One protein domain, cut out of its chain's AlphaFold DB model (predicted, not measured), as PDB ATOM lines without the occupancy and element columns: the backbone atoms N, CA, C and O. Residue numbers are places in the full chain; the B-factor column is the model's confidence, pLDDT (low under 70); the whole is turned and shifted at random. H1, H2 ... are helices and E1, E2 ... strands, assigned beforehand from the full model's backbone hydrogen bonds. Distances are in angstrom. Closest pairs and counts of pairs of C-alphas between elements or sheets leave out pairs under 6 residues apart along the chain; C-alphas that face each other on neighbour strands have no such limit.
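This is residues 172 to 347 of the 364 residues of an uncharacterized protein of Clostridiales bacterium (UniProt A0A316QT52). A long body is built of two sheets face to face, a sandwich: a twisted sheet of E2, E10, E9, E4 and E6, curled like part of a barrel, and a smaller sheet of E1, E3 and E7. At one end H1, H2, H4 and the two-strand sheet of E5 and E8 form a head, and H3 packs on E4 and E6; the link from E3 to E4 reaches the other end. The printed part has 176 residues with four named helices and ten named strands, in the order E1 E2 E3 E4 H1 H2 E5 E6 E7 H3 E8 H4 E9 E10, and its class is mixed, helices and strands. The larger sheet is mixed, in the order E2 E10 E9 E4 E6; the sheet E1 E3 E7 and the sheet E5 E8 are antiparallel. The whole is compact, with a radius of gyration of the C-alphas of 18.1 A, yet elongated, spanning 62 by 33 by 32 A.

E9, residues 320 to 329, and E10, residues 334 to 346, form a hairpin, with N 324 and O 339 at 2.9 A. E4, residues 220 to 227, is antiparallel to E9, with N 224 and O 325 at 2.9 A. The edge strands are E6, residues 256 to 258, antiparallel to E4 with N 257 and O 225 at 2.8 A, and E2, residues 189 to 192, parallel to E10 with N 190 and O 342 at 2.9 A. In the facing sheet, at 8.3 A centre to centre, E3, residues 202 to 210, is antiparallel to E1, residues 172 to 180, with N 177 and O 205 at 2.9 A, and to E7, residues 263 to 266, with N 204 and O 264 at 2.9 A. H3, residues 268 to 275, is on the larger sheet; the closest C-alphas of H3 and E6, Ile 275 and Ala 256, are 4.9 A apart. H1, residues 229 to 242, only grazes that sheet with residues 229 to 232. H4, residues 295 to 313, touches H1 with residues 307 to 311 alone, about perpendicular at 79 degrees; the closest C-alphas, Phe 311 and Tyr 238, are 6.1 A apart. H2, residues 246 to 249, touches H1, the closest C-alphas, Phe 246 and Lys 240, at 5.9 A. E5, residues 250 to 254, is antiparallel to E8, residues 276 to 280, with N 251 and O 279 at 2.8 A, and runs on into E6 at 42 degrees. H3 and H4 have every O i to N i+4 pair within hydrogen-bond range, H1 has 8 of 10, and H2 is too short for one.

E1 begins at C-alpha 172 (-23.313, 20.762, 0.187) and is 27.0 A long; E3 and E9 are 26.1 A each, E4 23.8 A, H1 20.4 A and H4 26.7 A. E10, 36.7 A, ends at C-alpha 346 (-22.535, 12.044, 34.031).

The two C-alphas farthest apart, Thr 214 and Ala 244, are 62.7 A apart. The printed part has no cut, and the link from E8 to H4, residues 281 to 294, is long. The mean pLDDT of the printed part is 78.6; 36 residues are under 70, among them 192 to 200 and 289 to 296.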
ATOM      1  N   MET A 172     -24.496  21.596   0.436       83.50
ATOM      2  CA  MET A 172     -23.313  20.762   0.187       83.50
ATOM      3  C   MET A 172     -22.876  19.993   1.437       83.50
ATOM      4  O   MET A 172     -22.335  18.893   1.325       83.50
ATOM      5  N   ASP A 173     -23.094  20.595   2.607       83.12
ATOM      6  CA  ASP A 173     -22.668  20.111   3.921       83.12
ATOM      7  C   ASP A 173     -23.552  20.733   5.023       83.12
ATOM      8  O   ASP A 173     -24.203  21.761   4.797       83.12
ATOM      9  N   ILE A 174     -23.567  20.141   6.219       83.38
ATOM     10  CA  ILE A 174     -24.233  20.692   7.407       83.38
ATOM     11  C   ILE A 174     -23.201  20.844   8.526       83.38
ATOM     12  O   ILE A 174     -22.724  19.882   9.117       83.38
ATOM     13  N   THR A 175     -22.898  22.087   8.899       88.50
ATOM     14  CA  THR A 175     -22.070  22.360  10.077       88.50
ATOM     15  C   THR A 175     -22.895  22.170  11.347       88.50
ATOM     16  O   THR A 175     -23.778  22.976  11.654       88.50
ATOM     17  N   PHE A 176     -22.582  21.127  12.110       86.50
ATOM     18  CA  PHE A 176     -23.181  20.859  13.416       86.50
ATOM     19  C   PHE A 176     -22.353  21.457  14.558       86.50
ATOM     20  O   PHE A 176     -21.127  21.370  14.569       86.50
ATOM     21  N   ALA A 177     -23.024  21.988  15.580       84.81
ATOM     22  CA  ALA A 177     -22.394  22.352  16.846       84.81
ATOM     23  C   ALA A 177     -23.318  22.050  18.030       84.81
ATOM     24  O   ALA A 177     -24.521  22.305  17.980       84.81
ATOM     25  N   ALA A 178     -22.739  21.538  19.115       84.06
ATOM     26  CA  ALA A 178     -23.392  21.449  20.415       84.06
ATOM     27  C   ALA A 178     -22.870  22.573  21.320       84.06
ATOM     28  O   ALA A 178     -21.705  22.968  21.228       84.06
ATOM     29  N   LYS A 179     -23.719  23.087  22.209       82.88
ATOM     30  CA  LYS A 179     -23.340  24.051  23.249       82.88
ATOM     31  C   LYS A 179     -23.960  23.665  24.581       82.88
ATOM     32  O   LYS A 179     -25.027  23.053  24.603       82.88
ATOM     33  N   LYS A 180     -23.324  24.093  25.665       80.69
ATOM     34  CA  LYS A 180     -23.799  23.949  27.042       80.69
ATOM     35  C   LYS A 180     -23.688  25.302  27.740       80.69
ATOM     36  O   LYS A 180     -22.606  25.884  27.764       80.69
ATOM     37  N   GLY A 181     -24.796  25.844  28.253       77.69
ATOM     38  CA  GLY A 181     -24.796  27.164  28.906       77.69
ATOM     39  C   GLY A 181     -24.279  28.299  28.006       77.69
ATOM     40  O   GLY A 181     -23.659  29.241  28.484       77.69
ATOM     41  N   GLY A 182     -24.466  28.175  26.686       75.44
ATOM     42  CA  GLY A 182     -23.954  29.106  25.673       75.44
ATOM     43  C   GLY A 182     -22.520  28.845  25.186       75.44
ATOM     44  O   GLY A 182     -22.181  29.288  24.088       75.44
ATOM     45  N   ALA A 183     -21.700  28.087  25.922       79.62
ATOM     46  CA  ALA A 183     -20.339  27.735  25.512       79.62
ATOM     47  C   ALA A 183     -20.338  26.585  24.489       79.62
ATOM     48  O   ALA A 183     -21.009  25.571  24.691       79.62
ATOM     49  N   THR A 184     -19.586  26.731  23.393       78.38
ATOM     50  CA  THR A 184     -19.444  25.682  22.369       78.38
ATOM     51  C   THR A 184     -18.712  24.469  22.924       78.38
ATOM     52  O   THR A 184     -17.689  24.593  23.595       78.38
ATOM     53  N   TYR A 185     -19.238  23.290  22.615       75.19
ATOM     54  CA  TYR A 185     -18.665  22.020  23.010       75.19
ATOM     55  C   TYR A 185     -17.540  21.616  22.045       75.19
ATOM     56  O   TYR A 185     -17.782  21.466  20.849       75.19
ATOM     57  N   SER A 186     -16.318  21.433  22.555       60.47
ATOM     58  CA  SER A 186     -15.108  21.220  21.732       60.47
ATOM     59  C   SER A 186     -14.638  19.758  21.641       60.47
ATOM     60  O   SER A 186     -13.529  19.504  21.178       60.47
ATOM     61  N   GLY A 187     -15.442  18.797  22.105       59.19
ATOM     62  CA  GLY A 187     -15.128  17.362  22.074       59.19
ATOM     63  C   GLY A 187     -16.278  16.503  21.544       59.19
ATOM     64  O   GLY A 187     -17.409  16.962  21.415       59.19
ATOM     65  N   ASN A 188     -16.007  15.224  21.273       59.72
ATOM     66  CA  ASN A 188     -16.960  14.326  20.597       59.72
ATOM     67  C   ASN A 188     -17.967  13.639  21.555       59.72
ATOM     68  O   ASN A 188     -18.748  12.786  21.127       59.72
ATOM     69  N   SER A 189     -17.928  13.969  22.849       66.88
ATOM     70  CA  SER A 189     -18.679  13.321  23.934       66.88
ATOM     71  C   SER A 189     -19.355  14.357  24.830       66.88
ATOM     72  O   SER A 189     -18.648  15.127  25.470       66.88
ATOM     73  N   ILE A 190     -20.688  14.382  24.902       72.06
ATOM     74  CA  ILE A 190     -21.434  15.392  25.675       72.06
ATOM     75  C   ILE A 190     -21.415  15.044  27.167       72.06
ATOM     76  O   ILE A 190     -21.948  14.009  27.570       72.06
ATOM     77  N   ASP A 191     -20.849  15.932  27.981       72.12
ATOM     78  CA  ASP A 191     -20.844  15.837  29.442       72.12
ATOM     79  C   ASP A 191     -22.171  16.327  30.041       72.12
ATOM     80  O   ASP A 191     -22.493  17.515  29.971       72.12
ATOM     81  N   PHE A 192     -22.895  15.428  30.712       69.62
ATOM     82  CA  PHE A 192     -24.140  15.698  31.440       69.62
ATOM     83  C   PHE A 192     -23.881  15.808  32.946       69.62
ATOM     84  O   PHE A 192     -24.289  14.981  33.771       69.62
ATOM     85  N   THR A 193     -23.124  16.842  33.298       64.00
ATOM     86  CA  THR A 193     -22.638  17.094  34.662       64.00
ATOM     87  C   THR A 193     -23.541  17.996  35.507       64.00
ATOM     88  O   THR A 193     -23.264  18.150  36.693       64.00
ATOM     89  N   ASP A 194     -24.615  18.551  34.935       64.50
ATOM     90  CA  ASP A 194     -25.489  19.519  35.619       64.50
ATOM     91  C   ASP A 194     -26.434  18.870  36.628       64.50
ATOM     92  O   ASP A 194     -26.937  17.758  36.441       64.50
ATOM     93  N   LYS A 195     -26.729  19.614  37.687       59.28
ATOM     94  CA  LYS A 195     -27.618  19.195  38.773       59.28
ATOM     95  C   LYS A 195     -29.092  19.292  38.382       59.28
ATOM     96  O   LYS A 195     -29.458  19.952  37.415       59.28
ATOM     97  N   VAL A 196     -29.974  18.648  39.154       55.03
ATOM     98  CA  VAL A 196     -31.430  18.633  38.873       55.03
ATOM     99  C   VAL A 196     -32.061  20.032  38.937       55.03
ATOM    100  O   VAL A 196     -33.105  20.279  38.344       55.03
ATOM    101  N   ASN A 197     -31.404  20.967  39.622       55.47
ATOM    102  CA  ASN A 197     -31.814  22.359  39.790       55.47
ATOM    103  C   ASN A 197     -31.016  23.365  38.933       55.47
ATOM    104  O   ASN A 197     -31.229  24.568  39.079       55.47
ATOM    105  N   GLU A 198     -30.095  22.922  38.073       58.69
ATOM    106  CA  GLU A 198     -29.294  23.817  37.230       58.69
ATOM    107  C   GLU A 198     -29.938  23.997  35.849       58.69
ATOM    108  O   GLU A 198     -30.060  23.062  35.062       58.69
ATOM    109  N   ALA A 199     -30.315  25.238  35.529       58.06
ATOM    110  CA  ALA A 199     -30.949  25.625  34.264       58.06
ATOM    111  C   ALA A 199     -29.962  25.688  33.073       58.06
ATOM    112  O   ALA A 199     -30.061  26.556  32.204       58.06
ATOM    113  N   ALA A 200     -28.975  24.791  33.038       64.94
ATOM    114  CA  ALA A 200     -27.999  24.701  31.964       64.94
ATOM    115  C   ALA A 200     -28.663  24.138  30.697       64.94
ATOM    116  O   ALA A 200     -28.826  22.929  30.530       64.94
ATOM    117  N   ALA A 201     -29.055  25.034  29.792       74.56
ATOM    118  CA  ALA A 201     -29.558  24.646  28.484       74.56
ATOM    119  C   ALA A 201     -28.421  24.066  27.627       74.56
ATOM    120  O   ALA A 201     -27.399  24.722  27.384       74.56
ATOM    121  N   TYR A 202     -28.632  22.851  27.134       81.19
ATOM    122  CA  TYR A 202     -27.916  22.320  25.983       81.19
ATOM    123  C   TYR A 202     -28.594  22.861  24.728       81.19
ATOM    124  O   TYR A 202     -29.822  22.936  24.668       81.19
ATOM    125  N   SER A 203     -27.810  23.225  23.716       84.25
ATOM    126  CA  SER A 203     -28.340  23.611  22.408       84.25
ATOM    127  C   SER A 203     -27.579  22.917  21.292       84.25
ATOM    128  O   SER A 203     -26.359  23.067  21.199       84.25
ATOM    129  N   PHE A 204     -28.296  22.235  20.409       85.56
ATOM    130  CA  PHE A 204     -27.757  21.684  19.173       85.56
ATOM    131  C   PHE A 204     -28.157  22.579  18.010       85.56
ATOM    132  O   PHE A 204     -29.347  22.803  17.799       85.56
ATOM    133  N   THR A 205     -27.179  23.095  17.274       86.62
ATOM    134  CA  THR A 205     -27.365  23.972  16.111       86.62
ATOM    135  C   THR A 205     -26.810  23.310  14.859       86.62
ATOM    136  O   THR A 205     -25.762  22.667  14.919       86.62
ATOM    137  N   TYR A 206     -27.488  23.502  13.733       87.88
ATOM    138  CA  TYR A 206     -27.149  22.927  12.433       87.88
ATOM    139  C   TYR A 206     -27.272  24.017  11.368       87.88
ATOM    140  O   TYR A 206     -28.358  24.544  11.140       87.88
ATOM    141  N   THR A 207     -26.165  24.358  10.716       89.00
ATOM    142  CA  THR A 207     -26.102  25.435   9.720       89.00
ATOM    143  C   THR A 207     -25.773  24.835   8.354       89.00
ATOM    144  O   THR A 207     -24.795  24.093   8.260       89.00
ATOM    145  N   PRO A 208     -26.543  25.123   7.291       89.62
ATOM    146  CA  PRO A 208     -26.271  24.575   5.972       89.62
ATOM    147  C   PRO A 208     -25.113  25.337   5.322       89.62
ATOM    148  O   PRO A 208     -25.065  26.569   5.359       89.62
ATOM    149  N   VAL A 209     -24.205  24.608   4.680       88.06
ATOM    150  CA  VAL A 209     -23.197  25.177   3.784       88.06
ATOM    151  C   VAL A 209     -23.748  25.083   2.368       88.06
ATOM    152  O   VAL A 209     -23.999  23.987   1.864       88.06
ATOM    153  N   TYR A 210     -23.977  26.229   1.730       88.38
ATOM    154  CA  TYR A 210     -24.519  26.278   0.374       88.38
ATOM    155  C   TYR A 210     -23.421  26.208  -0.689       88.38
ATOM    156  O   TYR A 210     -22.301  26.676  -0.483       88.38
ATOM    157  N   SER A 211     -23.773  25.667  -1.853       84.50
ATOM    158  CA  SER A 211     -22.994  25.819  -3.078       84.50
ATOM    159  C   SER A 211     -22.936  27.292  -3.512       84.50
ATOM    160  O   SER A 211     -23.759  28.110  -3.096       84.50
ATOM    161  N   VAL A 212     -22.025  27.623  -4.430       88.38
ATOM    162  CA  VAL A 212     -22.252  28.769  -5.331       88.38
ATOM    163  C   VAL A 212     -23.395  28.434  -6.301       88.38
ATOM    164  O   VAL A 212     -23.735  27.258  -6.466       88.38
ATOM    165  N   TYR A 213     -24.044  29.443  -6.876       87.69
ATOM    166  CA  TYR A 213     -25.227  29.258  -7.718       87.69
ATOM    167  C   TYR A 213     -25.499  30.462  -8.617       87.69
ATOM    168  O   TYR A 213     -25.087  31.579  -8.304       87.69
ATOM    169  N   THR A 214     -26.266  30.234  -9.684       86.88
ATOM    170  CA  THR A 214     -26.879  31.283 -10.517       86.88
ATOM    171  C   THR A 214     -28.388  31.397 -10.266       86.88
ATOM    172  O   THR A 214     -28.946  32.487 -10.358       86.88
ATOM    173  N   ILE A 215     -29.042  30.301  -9.854       86.06
ATOM    174  CA  ILE A 215     -30.458  30.263  -9.454       86.06
ATOM    175  C   ILE A 215     -30.566  29.982  -7.950       86.06
ATOM    176  O   ILE A 215     -30.072  28.966  -7.460       86.06
ATOM    177  N   ASP A 216     -31.234  30.876  -7.218       87.38
ATOM    178  CA  ASP A 216     -31.479  30.732  -5.779       87.38
ATOM    179  C   ASP A 216     -32.583  29.698  -5.478       87.38
ATOM    180  O   ASP A 216     -33.558  29.568  -6.221       87.38
ATOM    181  N   ASP A 217     -32.465  29.003  -4.344       84.88
ATOM    182  CA  ASP A 217     -33.495  28.103  -3.809       84.88
ATOM    183  C   ASP A 217     -33.665  28.312  -2.292       84.88
ATOM    184  O   ASP A 217     -32.755  28.741  -1.567       84.88
ATOM    185  N   THR A 218     -34.875  28.037  -1.808       89.62
ATOM    186  CA  THR A 218     -35.293  28.217  -0.417       89.62
ATOM    187  C   THR A 218     -35.434  26.857   0.249       89.62
ATOM    188  O   THR A 218     -36.358  26.106  -0.054       89.62
ATOM    189  N   PHE A 219     -34.538  26.556   1.188       86.56
ATOM    190  CA  PHE A 219     -34.526  25.284   1.903       86.56
ATOM    191  C   PHE A 219     -35.306  25.369   3.216       86.56
ATOM    192  O   PHE A 219     -35.082  26.266   4.028       86.56
ATOM    193  N   THR A 220     -36.189  24.397   3.443       90.75
ATOM    194  CA  THR A 220     -36.888  24.199   4.716       90.75
ATOM    195  C   THR A 220     -36.140  23.149   5.546       90.75
ATOM    196  O   THR A 220     -36.025  22.009   5.087       90.75
ATOM    197  N   PRO A 221     -35.620  23.494   6.736       89.81
ATOM    198  CA  PRO A 221     -34.985  22.539   7.637       89.81
ATOM    199  C   PRO A 221     -36.011  21.680   8.384       89.81
ATOM    200  O   PRO A 221     -37.047  22.168   8.835       89.81
ATOM    201  N   SER A 222     -35.663  20.413   8.583       88.62
ATOM    202  CA  SER A 222     -36.304  19.469   9.496       88.62
ATOM    203  C   SER A 222     -35.212  18.752  10.286       88.62
ATOM    204  O   SER A 222     -34.236  18.285   9.702       88.62
ATOM    205  N   ALA A 223     -35.354  18.668  11.608       89.31
ATOM    206  CA  ALA A 223     -34.360  18.056  12.486       89.31
ATOM    207  C   ALA A 223     -35.011  17.054  13.443       89.31
ATOM    208  O   ALA A 223     -36.138  17.244  13.896       89.31
ATOM    209  N   THR A 224     -34.299  15.987  13.792       89.06
ATOM    210  CA  THR A 224     -34.744  15.015  14.797       89.06
ATOM    211  C   THR A 224     -33.563  14.556  15.636       89.06
ATOM    212  O   THR A 224     -32.616  13.968  15.109       89.06
ATOM    213  N   LEU A 225     -33.635  14.806  16.947       87.50
ATOM    214  CA  LEU A 225     -32.706  14.237  17.922       87.50
ATOM    215  C   LEU A 225     -33.290  12.944  18.489       87.50
ATOM    216  O   LEU A 225     -34.446  12.906  18.902       87.50
ATOM    217  N   GLU A 226     -32.488  11.891  18.542       88.62
ATOM    218  CA  GLU A 226     -32.929  10.569  18.979       88.62
ATOM    219  C   GLU A 226     -31.810   9.802  19.695       88.62
ATOM    220  O   GLU A 226     -30.628   9.994  19.411       88.62
ATOM    221  N   ALA A 227     -32.170   8.908  20.616       87.12
ATOM    222  CA  ALA A 227     -31.219   7.981  21.226       87.12
ATOM    223  C   ALA A 227     -30.855   6.867  20.233       87.12
ATOM    224  O   ALA A 227     -31.713   6.395  19.482       87.12
ATOM    225  N   THR A 228     -29.605   6.394  20.234       86.81
ATOM    226  CA  THR A 228     -29.243   5.256  19.375       86.81
ATOM    227  C   THR A 228     -29.774   3.942  19.949       86.81
ATOM    228  O   THR A 228     -29.806   3.740  21.167       86.81
ATOM    229  N   GLN A 229     -30.158   3.007  19.071       87.81
ATOM    230  CA  GLN A 229     -30.589   1.673  19.501       87.81
ATOM    231  C   GLN A 229     -29.448   0.930  20.213       87.81
ATOM    232  O   GLN A 229     -29.642   0.394  21.297       87.81
ATOM    233  N   THR A 230     -28.227   1.029  19.679       86.00
ATOM    234  CA  THR A 230     -27.002   0.472  20.271       86.00
ATOM    235  C   THR A 230     -26.785   0.905  21.723       86.00
ATOM    236  O   THR A 230     -26.276   0.126  22.529       86.00
ATOM    237  N   MET A 231     -27.143   2.141  22.074       85.44
ATOM    238  CA  MET A 231     -27.047   2.629  23.446       85.44
ATOM    239  C   MET A 231     -28.149   2.050  24.337       85.44
ATOM    240  O   MET A 231     -27.839   1.567  25.423       85.44
ATOM    241  N   LEU A 232     -29.399   2.030  23.861       87.69
ATOM    242  CA  LEU A 232     -30.534   1.425  24.570       87.69
ATOM    243  C   LEU A 232     -30.279  -0.057  24.883       87.69
ATOM    244  O   LEU A 232     -30.484  -0.488  26.018       87.69
ATOM    245  N   ASP A 233     -29.763  -0.817  23.914       88.44
ATOM    246  CA  ASP A 233     -29.447  -2.240  24.066       88.44
ATOM    247  C   ASP A 233     -28.338  -2.459  25.108       88.44
ATOM    248  O   ASP A 233     -28.471  -3.291  26.008       88.44
ATOM    249  N   LYS A 234     -27.257  -1.670  25.037       87.25
ATOM    250  CA  LYS A 234     -26.134  -1.740  25.988       87.25
ATOM    251  C   LYS A 234     -26.529  -1.308  27.399       87.25
ATOM    252  O   LYS A 234     -26.112  -1.957  28.356       87.25
ATOM    253  N   PHE A 235     -27.343  -0.263  27.539       87.06
ATOM    254  CA  PHE A 235     -27.860   0.160  28.839       87.06
ATOM    255  C   PHE A 235     -28.785  -0.905  29.438       87.06
ATOM    256  O   PHE A 235     -28.650  -1.234  30.613       87.06
ATOM    257  N   THR A 236     -29.657  -1.517  28.629       89.44
ATOM    258  CA  THR A 236     -30.525  -2.625  29.069       89.44
ATOM    259  C   THR A 236     -29.702  -3.841  29.504       89.44
ATOM    260  O   THR A 236     -29.964  -4.423  30.558       89.44
ATOM    261  N   ALA A 237     -28.665  -4.200  28.741       89.25
ATOM    262  CA  ALA A 237     -27.741  -5.275  29.098       89.25
ATOM    263  C   ALA A 237     -27.001  -4.988  30.414       89.25
ATOM    264  O   ALA A 237     -26.916  -5.876  31.259       89.25
ATOM    265  N   TYR A 238     -26.529  -3.754  30.629       89.00
ATOM    266  CA  TYR A 238     -25.935  -3.343  31.903       89.00
ATOM    267  C   TYR A 238     -26.945  -3.423  33.054       89.00
ATOM    268  O   TYR A 238     -26.643  -4.012  34.093       89.00
ATOM    269  N   ALA A 239     -28.151  -2.880  32.866       90.31
ATOM    270  CA  ALA A 239     -29.184  -2.832  33.895       90.31
ATOM    271  C   ALA A 239     -29.522  -4.233  34.426       90.31
ATOM    272  O   ALA A 239     -29.606  -4.401  35.637       90.31
ATOM    273  N   LYS A 240     -29.568  -5.252  33.555       91.00
ATOM    274  CA  LYS A 240     -29.727  -6.671  33.938       91.00
ATOM    275  C   LYS A 240     -28.635  -7.219  34.856       91.00
ATOM    276  O   LYS A 240     -28.903  -8.148  35.610       91.00
ATOM    277  N   THR A 241     -27.409  -6.698  34.782       90.62
ATOM    278  CA  THR A 241     -26.310  -7.154  35.658       90.62
ATOM    279  C   THR A 241     -26.446  -6.621  37.085       90.62
ATOM    280  O   THR A 241     -25.924  -7.230  38.014       90.62
ATOM    281  N   VAL A 242     -27.169  -5.508  37.259       90.19
ATOM    282  CA  VAL A 242     -27.434  -4.860  38.555       90.19
ATOM    283  C   VAL A 242     -28.816  -5.238  39.108       90.19
ATOM    284  O   VAL A 242     -28.984  -5.370  40.317       90.19
ATOM    285  N   ASP A 243     -29.799  -5.424  38.228       89.56
ATOM    286  CA  ASP A 243     -31.187  -5.781  38.523       89.56
ATOM    287  C   ASP A 243     -31.671  -6.826  37.501       89.56
ATOM    288  O   ASP A 243     -32.075  -6.500  36.382       89.56
ATOM    289  N   ALA A 244     -31.631  -8.104  37.884       90.25
ATOM    290  CA  ALA A 244     -32.026  -9.213  37.014       90.25
ATOM    291  C   ALA A 244     -33.519  -9.182  36.614       90.25
ATOM    292  O   ALA A 244     -33.896  -9.796  35.616       90.25
ATOM    293  N   GLU A 245     -34.364  -8.452  37.353       89.25
ATOM    294  CA  GLU A 245     -35.796  -8.289  37.073       89.25
ATOM    295  C   GLU A 245     -36.104  -7.002  36.285       89.25
ATOM    296  O   GLU A 245     -37.274  -6.666  36.066       89.25
ATOM    297  N   PHE A 246     -35.074  -6.289  35.809       88.00
ATOM    298  CA  PHE A 246     -35.227  -5.011  35.114       88.00
ATOM    299  C   PHE A 246     -36.188  -5.091  33.917       88.00
ATOM    300  O   PHE A 246     -37.101  -4.279  33.832       88.00
ATOM    301  N   GLU A 247     -36.062  -6.089  33.034       87.00
ATOM    302  CA  GLU A 247     -36.975  -6.258  31.882       87.00
ATOM    303  C   GLU A 247     -38.368  -6.786  32.248       87.00
ATOM    304  O   GLU A 247     -39.312  -6.588  31.486       87.00
ATOM    305  N   ASN A 248     -38.530  -7.417  33.415       88.56
ATOM    306  CA  ASN A 248     -39.852  -7.803  33.920       88.56
ATOM    307  C   ASN A 248     -40.618  -6.580  34.453       88.56
ATOM    308  O   ASN A 248     -41.848  -6.583  34.515       88.56
ATOM    309  N   THR A 249     -39.883  -5.533  34.836       85.38
ATOM    310  CA  THR A 249     -40.403  -4.348  35.525       85.38
ATOM    311  C   THR A 249     -40.497  -3.133  34.597       85.38
ATOM    312  O   THR A 249     -41.475  -2.382  34.665       85.38
ATOM    313  N   TYR A 250     -39.536  -2.952  33.685       88.00
ATOM    314  CA  TYR A 250     -39.399  -1.773  32.829       88.00
ATOM    315  C   TYR A 250     -39.161  -2.106  31.354       88.00
ATOM    316  O   TYR A 250     -38.538  -3.097  30.992       88.00
ATOM    317  N   THR A 251     -39.601  -1.188  30.496       86.62
ATOM    318  CA  THR A 251     -39.256  -1.143  29.074       86.62
ATOM    319  C   THR A 251     -38.586   0.182  28.750       86.62
ATOM    320  O   THR A 251     -39.065   1.247  29.151       86.62
ATOM    321  N   LEU A 252     -37.508   0.113  27.977       87.75
ATOM    322  CA  LEU A 252     -36.880   1.258  27.333       87.75
ATOM    323  C   LEU A 252     -37.322   1.289  25.871       87.75
ATOM    324  O   LEU A 252     -37.297   0.267  25.189       87.75
ATOM    325  N   LYS A 253     -37.739   2.456  25.385       85.38
ATOM    326  CA  LYS A 253     -38.042   2.679  23.966       85.38
ATOM    327  C   LYS A 253     -37.303   3.912  23.476       85.38
ATOM    328  O   LYS A 253     -37.239   4.916  24.189       85.38
ATOM    329  N   LYS A 254     -36.808   3.845  22.242       85.69
ATOM    330  CA  LYS A 254     -36.288   5.000  21.513       85.69
ATOM    331  C   LYS A 254     -37.380   6.069  21.409       85.69
ATOM    332  O   LYS A 254     -38.483   5.786  20.946       85.69
ATOM    333  N   GLY A 255     -37.078   7.267  21.894       81.50
ATOM    334  CA  GLY A 255     -37.844   8.483  21.642       81.50
ATOM    335  C   GLY A 255     -37.205   9.288  20.513       81.50
ATOM    336  O   GLY A 255     -36.048   9.061  20.146       81.50
ATOM    337  N   ALA A 256     -37.966  10.236  19.984       79.38
ATOM    338  CA  ALA A 256     -37.520  11.185  18.979       79.38
ATOM    339  C   ALA A 256     -38.038  12.572  19.367       79.38
ATOM    340  O   ALA A 256     -39.240  12.753  19.570       79.38
ATOM    341  N   ASN A 257     -37.130  13.536  19.469       81.31
ATOM    342  CA  ASN A 257     -37.444  14.939  19.678       81.31
ATOM    343  C   ASN A 257     -37.469  15.638  18.309       81.31
ATOM    344  O   ASN A 257     -36.396  15.810  17.714       81.31
ATOM    345  N   PRO A 258     -38.652  15.998  17.774       75.94
ATOM    346  CA  PRO A 258     -38.740  16.797  16.560       75.94
ATOM    347  C   PRO A 258     -38.210  18.199  16.863       75.94
ATOM    348  O   PRO A 258     -38.772  18.936  17.675       75.94
ATOM    349  N   GLY A 259     -37.104  18.560  16.224       66.06
ATOM    350  CA  GLY A 259     -36.487  19.860  16.420       66.06
ATOM    351  C   GLY A 259     -37.265  20.999  15.780       66.06
ATOM    352  O   GLY A 259     -38.089  20.797  14.888       66.06
ATOM    353  N   GLY A 260     -36.967  22.219  16.233       60.09
ATOM    354  CA  GLY A 260     -37.440  23.435  15.576       60.09
ATOM    355  C   GLY A 260     -36.745  23.672  14.231       60.09
ATOM    356  O   GLY A 260     -36.120  22.785  13.664       60.09
ATOM    357  N   THR A 261     -36.807  24.902  13.726       55.31
ATOM    358  CA  THR A 261     -36.220  25.267  12.424       55.31
ATOM    359  C   THR A 261     -34.712  25.540  12.441       55.31
ATOM    360  O   THR A 261     -34.118  25.635  11.375       55.31
ATOM    361  N   ALA A 262     -34.072  25.706  13.603       59.53
ATOM    362  CA  ALA A 262     -32.639  26.052  13.671       59.53
ATOM    363  C   ALA A 262     -31.870  25.464  14.866       59.53
ATOM    364  O   ALA A 262     -30.637  25.485  14.886       59.53
ATOM    365  N   SER A 263     -32.567  24.976  15.898       73.94
ATOM    366  CA  SER A 263     -31.916  24.306  17.023       73.94
ATOM    367  C   SER A 263     -32.847  23.361  17.775       73.94
ATOM    368  O   SER A 263     -34.071  23.451  17.665       73.94
ATOM    369  N   ILE A 264     -32.242  22.466  18.554       76.56
ATOM    370  CA  ILE A 264     -32.902  21.686  19.604       76.56
ATOM    371  C   ILE A 264     -32.309  22.144  20.927       76.56
ATOM    372  O   ILE A 264     -31.085  22.187  21.060       76.56
ATOM    373  N   GLN A 265     -33.164  22.523  21.874       79.25
ATOM    374  CA  GLN A 265     -32.755  23.058  23.168       79.25
ATOM    375  C   GLN A 265     -33.504  22.365  24.300       79.25
ATOM    376  O   GLN A 265     -34.652  21.957  24.132       79.25
ATOM    377  N   GLY A 266     -32.840  22.254  25.443       74.31
ATOM    378  CA  GLY A 266     -33.418  21.758  26.685       74.31
ATOM    379  C   GLY A 266     -32.340  21.549  27.738       74.31
ATOM    380  O   GLY A 266     -31.147  21.488  27.425       74.31
ATOM    381  N   ASN A 267     -32.745  21.427  28.995       75.62
ATOM    382  CA  ASN A 267     -31.872  20.871  30.022       75.62
ATOM    383  C   ASN A 267     -31.683  19.352  29.804       75.62
ATOM    384  O   ASN A 267     -32.352  18.725  28.977       75.62
ATOM    385  N   TYR A 268     -30.762  18.741  30.551       75.88
ATOM    386  CA  TYR A 268     -30.466  17.306  30.454       75.88
ATOM    387  C   TYR A 268     -31.712  16.410  30.606       75.88
ATOM    388  O   TYR A 268     -31.865  15.442  29.858       75.88
ATOM    389  N   TYR A 269     -32.624  16.742  31.523       74.25
ATOM    390  CA  TYR A 269     -33.817  15.944  31.829       74.25
ATOM    391  C   TYR A 269     -34.859  16.024  30.719       74.25
ATOM    392  O   TYR A 269     -35.397  14.997  30.311       74.25
ATOM    393  N   GLU A 270     -35.099  17.223  30.185       76.00
ATOM    394  CA  GLU A 270     -35.968  17.456  29.025       76.00
ATOM    395  C   GLU A 270     -35.463  16.692  27.798       76.00
ATOM    396  O   GLU A 270     -36.227  15.970  27.150       76.00
ATOM    397  N   LEU A 271     -34.158  16.782  27.518       78.12
ATOM    398  CA  LEU A 271     -33.545  16.064  26.406       78.12
ATOM    399  C   LEU A 271     -33.635  14.547  26.590       78.12
ATOM    400  O   LEU A 271     -34.118  13.875  25.677       78.12
ATOM    401  N   LEU A 272     -33.275  14.004  27.760       78.44
ATOM    402  CA  LEU A 272     -33.433  12.575  28.053       78.44
ATOM    403  C   LEU A 272     -34.876  12.099  27.897       78.44
ATOM    404  O   LEU A 272     -35.112  11.094  27.229       78.44
ATOM    405  N   ASN A 273     -35.840  12.819  28.477       77.81
ATOM    406  CA  ASN A 273     -37.261  12.509  28.339       77.81
ATOM    407  C   ASN A 273     -37.679  12.465  26.860       77.81
ATOM    408  O   ASN A 273     -38.409  11.564  26.444       77.81
ATOM    409  N   SER A 274     -37.213  13.427  26.064       79.25
ATOM    410  CA  SER A 274     -37.593  13.538  24.657       79.25
ATOM    411  C   SER A 274     -37.037  12.405  23.780       79.25
ATOM    412  O   SER A 274     -37.707  11.985  22.836       79.25
ATOM    413  N   ILE A 275     -35.861  11.851  24.114       84.31
ATOM    414  CA  ILE A 275     -35.182  10.828  23.295       84.31
ATOM    415  C   ILE A 275     -35.205   9.404  23.879       84.31
ATOM    416  O   ILE A 275     -34.861   8.454  23.176       84.31
ATOM    417  N   ILE A 276     -35.648   9.218  25.126       85.25
ATOM    418  CA  ILE A 276     -35.844   7.908  25.770       85.25
ATOM    419  C   ILE A 276     -37.223   7.875  26.438       85.25
ATOM    420  O   ILE A 276     -37.607   8.780  27.178       85.25
ATOM    421  N   SER A 277     -37.975   6.796  26.215       83.62
ATOM    422  CA  SER A 277     -39.188   6.486  26.984       83.62
ATOM    423  C   SER A 277     -38.920   5.318  27.925       83.62
ATOM    424  O   SER A 277     -38.725   4.193  27.463       83.62
ATOM    425  N   PHE A 278     -38.953   5.574  29.230       83.81
ATOM    426  CA  PHE A 278     -38.865   4.552  30.271       83.81
ATOM    427  C   PHE A 278     -40.268   4.297  30.830       83.81
ATOM    428  O   PHE A 278     -40.926   5.220  31.304       83.81
ATOM    429  N   ASN A 279     -40.769   3.067  30.710       84.44
ATOM    430  CA  ASN A 279     -42.161   2.738  31.039       84.44
ATOM    431  C   ASN A 279     -42.231   1.472  31.889       84.44
ATOM    432  O   ASN A 279     -41.520   0.509  31.601       84.44
ATOM    433  N   ARG A 280     -43.138   1.427  32.866       83.50
ATOM    434  CA  ARG A 280     -43.416   0.203  33.637       83.50
ATOM    435  C   ARG A 280     -44.093  -0.847  32.750       83.50
ATOM    436  O   ARG A 280     -45.090  -0.542  32.099       83.50
ATOM    437  N   VAL A 281     -43.600  -2.086  32.760       84.94
ATOM    438  CA  VAL A 281     -44.168  -3.218  31.990       84.94
ATOM    439  C   VAL A 281     -45.620  -3.479  32.391       84.94
ATOM    440  O   VAL A 281     -46.491  -3.598  31.535       84.94
ATOM    441  N   SER A 282     -45.888  -3.512  33.698       82.25
ATOM    442  CA  SER A 282     -47.176  -3.914  34.281       82.25
ATOM    443  C   SER A 282     -48.353  -2.985  33.967       82.25
ATOM    444  O   SER A 282     -49.503  -3.412  34.060       82.25
ATOM    445  N   SER A 283     -48.092  -1.727  33.607       78.12
ATOM    446  CA  SER A 283     -49.126  -0.720  33.334       78.12
ATOM    447  C   SER A 283     -48.972  -0.012  31.987       78.12
ATOM    448  O   SER A 283     -49.854   0.753  31.604       78.12
ATOM    449  N   GLY A 284     -47.844  -0.194  31.293       74.75
ATOM    450  CA  GLY A 284     -47.465   0.602  30.124       74.75
ATOM    451  C   GLY A 284     -47.226   2.088  30.426       74.75
ATOM    452  O   GLY A 284     -46.950   2.853  29.502       74.75
ATOM    453  N   ALA A 285     -47.333   2.515  31.690       78.00
ATOM    454  CA  ALA A 285     -47.242   3.915  32.075       78.00
ATOM    455  C   ALA A 285     -45.811   4.429  31.895       78.00
ATOM    456  O   ALA A 285     -44.863   3.864  32.452       78.00
ATOM    457  N   ARG A 286     -45.676   5.519  31.133       78.69
ATOM    458  CA  ARG A 286     -44.427   6.262  30.994       78.69
ATOM    459  C   ARG A 286     -44.084   6.945  32.320       78.69
ATOM    460  O   ARG A 286     -44.935   7.603  32.913       78.69
ATOM    461  N   ILE A 287     -42.833   6.802  32.742       75.56
ATOM    462  CA  ILE A 287     -42.233   7.547  33.849       75.56
ATOM    463  C   ILE A 287     -41.706   8.866  33.273       75.56
ATOM    464  O   ILE A 287     -41.019   8.868  32.250       75.56
ATOM    465  N   ASP A 288     -42.070   9.986  33.893       70.12
ATOM    466  CA  ASP A 288     -41.629  11.320  33.483       70.12
ATOM    467  C   ASP A 288     -40.472  11.782  34.373       70.12
ATOM    468  O   ASP A 288     -40.641  12.010  35.569       70.12
ATOM    469  N   PHE A 289     -39.293  11.931  33.772       65.06
ATOM    470  CA  PHE A 289     -38.066  12.316  34.466       65.06
ATOM    471  C   PHE A 289     -38.025  13.786  34.923       65.06
ATOM    472  O   PHE A 289     -37.134  14.152  35.683       65.06
ATOM    473  N   GLY A 290     -38.968  14.627  34.482       57.50
ATOM    474  CA  GLY A 290     -39.060  16.038  34.868       57.50
ATOM    475  C   GLY A 290     -40.055  16.325  35.998       57.50
ATOM    476  O   GLY A 290     -40.088  17.442  36.508       57.50
ATOM    477  N   ASN A 291     -40.878  15.350  36.405       62.16
ATOM    478  CA  ASN A 291     -41.996  15.584  37.321       62.16
ATOM    479  C   ASN A 291     -41.695  15.123  38.760       62.16
ATOM    480  O   ASN A 291     -41.991  13.995  39.159       62.16
ATOM    481  N   ALA A 292     -41.144  16.030  39.570       57.00
ATOM    482  CA  ALA A 292     -40.794  15.765  40.968       57.00
ATOM    483  C   ALA A 292     -41.997  15.683  41.941       57.00
ATOM    484  O   ALA A 292     -41.814  15.334  43.108       57.00
ATOM    485  N   GLU A 293     -43.228  15.984  41.507       60.16
ATOM    486  CA  GLU A 293     -44.403  16.053  42.396       60.16
ATOM    487  C   GLU A 293     -44.907  14.666  42.843       60.16
ATOM    488  O   GLU A 293     -45.600  14.527  43.858       60.16
ATOM    489  N   LYS A 294     -44.547  13.610  42.105       63.25
ATOM    490  CA  LYS A 294     -44.978  12.231  42.361       63.25
ATOM    491  C   LYS A 294     -43.851  11.409  42.983       63.25
ATOM    492  O   LYS A 294     -42.902  11.027  42.309       63.25
ATOM    493  N   ARG A 295     -44.016  11.001  44.249       58.50
ATOM    494  CA  ARG A 295     -43.028  10.151  44.950       58.50
ATOM    495  C   ARG A 295     -42.668   8.855  44.211       58.50
ATOM    496  O   ARG A 295     -41.525   8.427  44.301       58.50
ATOM    497  N   MET A 296     -43.615   8.217  43.513       64.56
ATOM    498  CA  MET A 296     -43.300   7.016  42.724       64.56
ATOM    499  C   MET A 296     -42.317   7.339  41.599       64.56
ATOM    500  O   MET A 296     -41.313   6.649  41.467       64.56
ATOM    501  N   ASP A 297     -42.574   8.405  40.846       72.81
ATOM    502  CA  ASP A 297     -41.755   8.794  39.699       72.81
ATOM    503  C   ASP A 297     -40.354   9.230  40.173       72.81
ATOM    504  O   ASP A 297     -39.367   8.866  39.548       72.81
ATOM    505  N   VAL A 298     -40.243   9.860  41.354       72.38
ATOM    506  CA  VAL A 298     -38.964  10.176  42.033       72.38
ATOM    507  C   VAL A 298     -38.151   8.922  42.396       72.38
ATOM    508  O   VAL A 298     -36.937   8.901  42.202       72.38
ATOM    509  N   VAL A 299     -38.786   7.861  42.908       76.69
ATOM    510  CA  VAL A 299     -38.087   6.599  43.236       76.69
ATOM    511  C   VAL A 299     -37.594   5.900  41.968       76.69
ATOM    512  O   VAL A 299     -36.441   5.469  41.909       76.69
ATOM    513  N   GLU A 300     -38.433   5.830  40.932       78.94
ATOM    514  CA  GLU A 300     -38.060   5.231  39.643       78.94
ATOM    515  C   GLU A 300     -36.975   6.042  38.928       78.94
ATOM    516  O   GLU A 300     -36.048   5.473  38.355       78.94
ATOM    517  N   TRP A 301     -37.049   7.372  39.016       75.69
ATOM    518  CA  TRP A 301     -36.021   8.292  38.547       75.69
ATOM    519  C   TRP A 301     -34.684   8.041  39.241       75.69
ATOM    520  O   TRP A 301     -33.671   7.834  38.577       75.69
ATOM    521  N   ASN A 302     -34.672   7.974  40.572       77.88
ATOM    522  CA  ASN A 302     -33.454   7.704  41.331       77.88
ATOM    523  C   ASN A 302     -32.851   6.338  40.980       77.88
ATOM    524  O   ASN A 302     -31.629   6.216  40.882       77.88
ATOM    525  N   LYS A 303     -33.685   5.317  40.747       83.31
ATOM    526  CA  LYS A 303     -33.236   4.010  40.254       83.31
ATOM    527  C   LYS A 303     -32.636   4.115  38.848       83.31
ATOM    528  O   LYS A 303     -31.527   3.626  38.638       83.31
ATOM    529  N   PHE A 304     -33.307   4.804  37.922       81.38
ATOM    530  CA  PHE A 304     -32.793   5.069  36.576       81.38
ATOM    531  C   PHE A 304     -31.443   5.798  36.621       81.38
ATOM    532  O   PHE A 304     -30.486   5.306  36.034       81.38
ATOM    533  N   VAL A 305     -31.308   6.895  37.377       78.44
ATOM    534  CA  VAL A 305     -30.047   7.653  37.504       78.44
ATOM    535  C   VAL A 305     -28.923   6.801  38.084       78.44
ATOM    536  O   VAL A 305     -27.805   6.861  37.579       78.44
ATOM    537  N   ARG A 306     -29.188   5.985  39.115       82.69
ATOM    538  CA  ARG A 306     -28.185   5.067  39.687       82.69
ATOM    539  C   ARG A 306     -27.704   4.052  38.642       82.69
ATOM    540  O   ARG A 306     -26.497   3.895  38.472       82.69
ATOM    541  N   LEU A 307     -28.629   3.418  37.915       85.50
ATOM    542  CA  LEU A 307     -28.306   2.473  36.839       85.50
ATOM    543  C   LEU A 307     -27.571   3.155  35.678       85.50
ATOM    544  O   LEU A 307     -26.603   2.606  35.166       85.50
ATOM    545  N   PHE A 308     -27.991   4.353  35.275       80.75
ATOM    546  CA  PHE A 308     -27.429   5.074  34.134       80.75
ATOM    547  C   PHE A 308     -26.031   5.633  34.441       80.75
ATOM    548  O   PHE A 308     -25.118   5.485  33.631       80.75
ATOM    549  N   LYS A 309     -25.809   6.156  35.657       79.31
ATOM    550  CA  LYS A 309     -24.462   6.479  36.161       79.31
ATOM    551  C   LYS A 309     -23.572   5.244  36.203       79.31
ATOM    552  O   LYS A 309     -22.455   5.292  35.694       79.31
ATOM    553  N   GLY A 310     -24.066   4.146  36.777       80.38
ATOM    554  CA  GLY A 310     -23.346   2.875  36.846       80.38
ATOM    555  C   GLY A 310     -22.944   2.363  35.461       80.38
ATOM    556  O   GLY A 310     -21.784   2.012  35.255       80.38
ATOM    557  N   PHE A 311     -23.863   2.432  34.494       80.81
ATOM    558  CA  PHE A 311     -23.611   2.129  33.088       80.81
ATOM    559  C   PHE A 311     -22.458   2.974  32.549       80.81
ATOM    560  O   PHE A 311     -21.472   2.401  32.101       80.81
ATOM    561  N   THR A 312     -22.506   4.304  32.684       74.81
ATOM    562  CA  THR A 312     -21.422   5.186  32.206       74.81
ATOM    563  C   THR A 312     -20.092   5.034  32.947       74.81
ATOM    564  O   THR A 312     -19.042   5.205  32.340       74.81
ATOM    565  N   ALA A 313     -20.106   4.681  34.233       73.69
ATOM    566  CA  ALA A 313     -18.896   4.506  35.036       73.69
ATOM    567  C   ALA A 313     -18.234   3.133  34.824       73.69
ATOM    568  O   ALA A 313     -17.016   3.012  34.918       73.69
ATOM    569  N   SER A 314     -19.014   2.099  34.490       64.31
ATOM    570  CA  SER A 314     -18.510   0.752  34.173       64.31
ATOM    571  C   SER A 314     -17.790   0.653  32.821       64.31
ATOM    572  O   SER A 314     -17.375  -0.432  32.412       64.31
ATOM    573  N   ALA A 315     -17.702   1.764  32.087       54.94
ATOM    574  CA  ALA A 315     -17.719   1.737  30.642       54.94
ATOM    575  C   ALA A 315     -16.569   2.513  29.984       54.94
ATOM    576  O   ALA A 315     -16.637   3.719  29.774       54.94
ATOM    577  N   THR A 316     -15.603   1.769  29.443       54.41
ATOM    578  CA  THR A 316     -14.672   2.211  28.385       54.41
ATOM    579  C   THR A 316     -15.387   2.439  27.029       54.41
ATOM    580  O   THR A 316     -14.926   1.979  25.985       54.41
ATOM    581  N   TYR A 317     -16.575   3.060  27.010       55.12
ATOM    582  CA  TYR A 317     -17.482   3.006  25.854       55.12
ATOM    583  C   TYR A 317     -17.482   4.289  25.023       55.12
ATOM    584  O   TYR A 317     -18.193   5.250  25.290       55.12
ATOM    585  N   ASN A 318     -16.823   4.196  23.872       60.31
ATOM    586  CA  ASN A 318     -16.873   5.141  22.753       60.31
ATOM    587  C   ASN A 318     -18.230   5.111  21.989       60.31
ATOM    588  O   ASN A 318     -18.258   5.290  20.772       60.31
ATOM    589  N   THR A 319     -19.345   4.775  22.655       67.94
ATOM    590  CA  THR A 319     -20.637   4.469  22.000       67.94
ATOM    591  C   THR A 319     -21.416   5.735  21.662       67.94
ATOM    592  O   THR A 319     -21.552   6.624  22.499       67.94
ATOM    593  N   GLU A 320     -21.969   5.788  20.447       77.62
ATOM    594  CA  GLU A 320     -22.926   6.819  20.036       77.62
ATOM    595  C   GLU A 320     -24.136   6.817  20.981       77.62
ATOM    596  O   GLU A 320     -24.869   5.832  21.056       77.62
ATOM    597  N   PHE A 321     -24.345   7.904  21.719       81.00
ATOM    598  CA  PHE A 321     -25.437   8.050  22.678       81.00
ATOM    599  C   PHE A 321     -26.718   8.518  21.993       81.00
ATOM    600  O   PHE A 321     -27.772   7.888  22.104       81.00
ATOM    601  N   MET A 322     -26.589   9.607  21.241       83.94
ATOM    602  CA  MET A 322     -27.667  10.255  20.511       83.94
ATOM    603  C   MET A 322     -27.217  10.578  19.089       83.94
ATOM    604  O   MET A 322     -26.027  10.781  18.834       83.94
ATOM    605  N   ARG A 323     -28.181  10.669  18.179       87.69
ATOM    606  CA  ARG A 323     -27.989  11.131  16.811       87.69
ATOM    607  C   ARG A 323     -28.907  12.310  16.546       87.69
ATOM    608  O   ARG A 323     -30.093  12.256  16.866       87.69
ATOM    609  N   LEU A 324     -28.345  13.361  15.968       86.50
ATOM    610  CA  LEU A 324     -29.084  14.475  15.400       86.50
ATOM    611  C   LEU A 324     -29.103  14.287  13.886       86.50
ATOM    612  O   LEU A 324     -28.079  14.465  13.233       86.50
ATOM    613  N   ASN A 325     -30.260  13.913  13.353       87.81
ATOM    614  CA  ASN A 325     -30.505  13.808  11.918       87.81
ATOM    615  C   ASN A 325     -31.094  15.141  11.435       87.81
ATOM    616  O   ASN A 325     -32.022  15.650  12.074       87.81
ATOM    617  N   VAL A 326     -30.580  15.709  10.343       87.56
ATOM    618  CA  VAL A 326     -31.068  16.977   9.779       87.56
ATOM    619  C   VAL A 326     -31.233  16.856   8.271       87.56
ATOM    620  O   VAL A 326     -30.310  16.471   7.561       87.56
ATOM    621  N   THR A 327     -32.408  17.249   7.789       87.94
ATOM    622  CA  THR A 327     -32.755  17.322   6.371       87.94
ATOM    623  C   THR A 327     -33.076  18.764   5.994       87.94
ATOM    624  O   THR A 327     -33.907  19.408   6.631       87.94
ATOM    625  N   TYR A 328     -32.462  19.256   4.924       84.19
ATOM    626  CA  TYR A 328     -32.840  20.490   4.244       84.19
ATOM    627  C   TYR A 328     -33.572  20.141   2.947       84.19
ATOM    628  O   TYR A 328     -32.990  19.531   2.052       84.19
ATOM    629  N   THR A 329     -34.835  20.552   2.828       85.50
ATOM    630  CA  THR A 329     -35.667  20.307   1.639       85.50
ATOM    631  C   THR A 329     -35.888  21.611   0.877       85.50
ATOM    632  O   THR A 329     -36.563  22.510   1.381       85.50
ATOM    633  N   GLY A 330     -35.302  21.726  -0.314       78.81
ATOM    634  CA  GLY A 330     -35.542  22.807  -1.273       78.81
ATOM    635  C   GLY A 330     -36.624  22.441  -2.291       78.81
ATOM    636  O   GLY A 330     -37.301  21.418  -2.162       78.81
ATOM    637  N   LYS A 331     -36.786  23.264  -3.330       80.19
ATOM    638  CA  LYS A 331     -37.698  22.982  -4.454       80.19
ATOM    639  C   LYS A 331     -37.086  21.999  -5.447       80.19
ATOM    640  O   LYS A 331     -37.807  21.184  -6.017       80.19
ATOM    641  N   SER A 332     -35.776  22.102  -5.668       69.94
ATOM    642  CA  SER A 332     -35.058  21.345  -6.707       69.94
ATOM    643  C   SER A 332     -34.149  20.244  -6.158       69.94
ATOM    644  O   SER A 332     -33.657  19.420  -6.926       69.94
ATOM    645  N   SER A 333     -33.901  20.219  -4.847       76.62
ATOM    646  CA  SER A 333     -33.075  19.198  -4.198       76.62
ATOM    647  C   SER A 333     -33.414  19.048  -2.715       76.62
ATOM    648  O   SER A 333     -33.941  19.969  -2.089       76.62
ATOM    649  N   SER A 334     -33.068  17.900  -2.140       77.06
ATOM    650  CA  SER A 334     -32.964  17.718  -0.695       77.06
ATOM    651  C   SER A 334     -31.547  17.276  -0.323       77.06
ATOM    652  O   SER A 334     -30.809  16.723  -1.140       77.06
ATOM    653  N   TYR A 335     -31.158  17.551   0.916       81.12
ATOM    654  CA  TYR A 335     -29.895  17.111   1.497       81.12
ATOM    655  C   TYR A 335     -30.155  16.633   2.920       81.12
ATOM    656  O   TYR A 335     -30.836  17.325   3.677       81.12
ATOM    657  N   THR A 336     -29.630  15.467   3.287       87.31
ATOM    658  CA  THR A 336     -29.729  14.923   4.646       87.31
ATOM    659  C   THR A 336     -28.350  14.509   5.113       87.31
ATOM    660  O   THR A 336     -27.648  13.823   4.380       87.31
ATOM    661  N   ASP A 337     -27.998  14.898   6.333       86.94
ATOM    662  CA  ASP A 337     -26.805  14.422   7.029       86.94
ATOM    663  C   ASP A 337     -27.098  14.310   8.534       86.94
ATOM    664  O   ASP A 337     -28.155  14.736   9.024       86.94
ATOM    665  N   TYR A 338     -26.190  13.694   9.281       87.75
ATOM    666  CA  TYR A 338     -26.335  13.490  10.710       87.75
ATOM    667  C   TYR A 338     -25.020  13.652  11.466       87.75
ATOM    668  O   TYR A 338     -23.938  13.312  10.994       87.75
ATOM    669  N   VAL A 339     -25.144  14.054  12.729       86.06
ATOM    670  CA  VAL A 339     -24.055  13.974  13.702       86.06
ATOM    671  C   VAL A 339     -24.436  13.025  14.832       86.06
ATOM    672  O   VAL A 339     -25.523  13.101  15.411       86.06
ATOM    673  N   SER A 340     -23.523  12.114  15.152       86.12
ATOM    674  CA  SER A 340     -23.618  11.252  16.327       86.12
ATOM    675  C   SER A 340     -22.800  11.844  17.469       86.12
ATOM    676  O   SER A 340     -21.600  12.081  17.327       86.12
ATOM    677  N   TYR A 341     -23.423  12.010  18.631       82.31
ATOM    678  CA  TYR A 341     -22.741  12.431  19.849       82.31
ATOM    679  C   TYR A 341     -22.560  11.248  20.791       82.31
ATOM    680  O   TYR A 341     -23.477  10.447  20.988       82.31
ATOM    681  N   LYS A 342     -21.382  11.137  21.403       80.12
ATOM    682  CA  LYS A 342     -21.092  10.109  22.412       80.12
ATOM    683  C   LYS A 342     -21.477  10.600  23.801       80.12
ATOM    684  O   LYS A 342     -21.625  11.802  24.023       80.12
ATOM    685  N   LEU A 343     -21.634   9.667  24.733       72.88
ATOM    686  CA  LEU A 343     -21.862  10.000  26.135       72.88
ATOM    687  C   LEU A 343     -20.532  10.402  26.780       72.88
ATOM    688  O   LEU A 343     -19.548   9.676  26.648       72.88
ATOM    689  N   GLY A 344     -20.496  11.568  27.417       68.12
ATOM    690  CA  GLY A 344     -19.393  12.001  28.268       68.12
ATOM    691  C   GLY A 344     -19.632  11.633  29.734       68.12
ATOM    692  O   GLY A 344     -20.322  10.665  30.059       68.12
ATOM    693  N   THR A 345     -19.073  12.436  30.631       64.19
ATOM    694  CA  THR A 345     -19.217  12.300  32.084       64.19
ATOM    695  C   THR A 345     -20.652  12.605  32.523       64.19
ATOM    696  O   THR A 345     -21.223  13.615  32.110       64.19
ATOM    697  N   ILE A 346     -21.224  11.784  33.412       63.28
ATOM    698  CA  ILE A 346     -22.535  12.044  34.031       63.28
ATOM    699  C   ILE A 346     -22.381  12.318  35.526       63.28
ATOM    700  O   ILE A 346     -21.995  11.435  36.293       63.28
ATOM    701  N   THR A 347     -22.804  13.509  35.952       61.16
ATOM    702  CA  THR A 347     -22.795  13.920  37.372       61.16
ATOM    703  C   THR A 347     -24.170  14.387  37.866       61.16
ATOM    704  O   THR A 347     -24.281  14.846  38.995       61.16
TER     705      THR A 347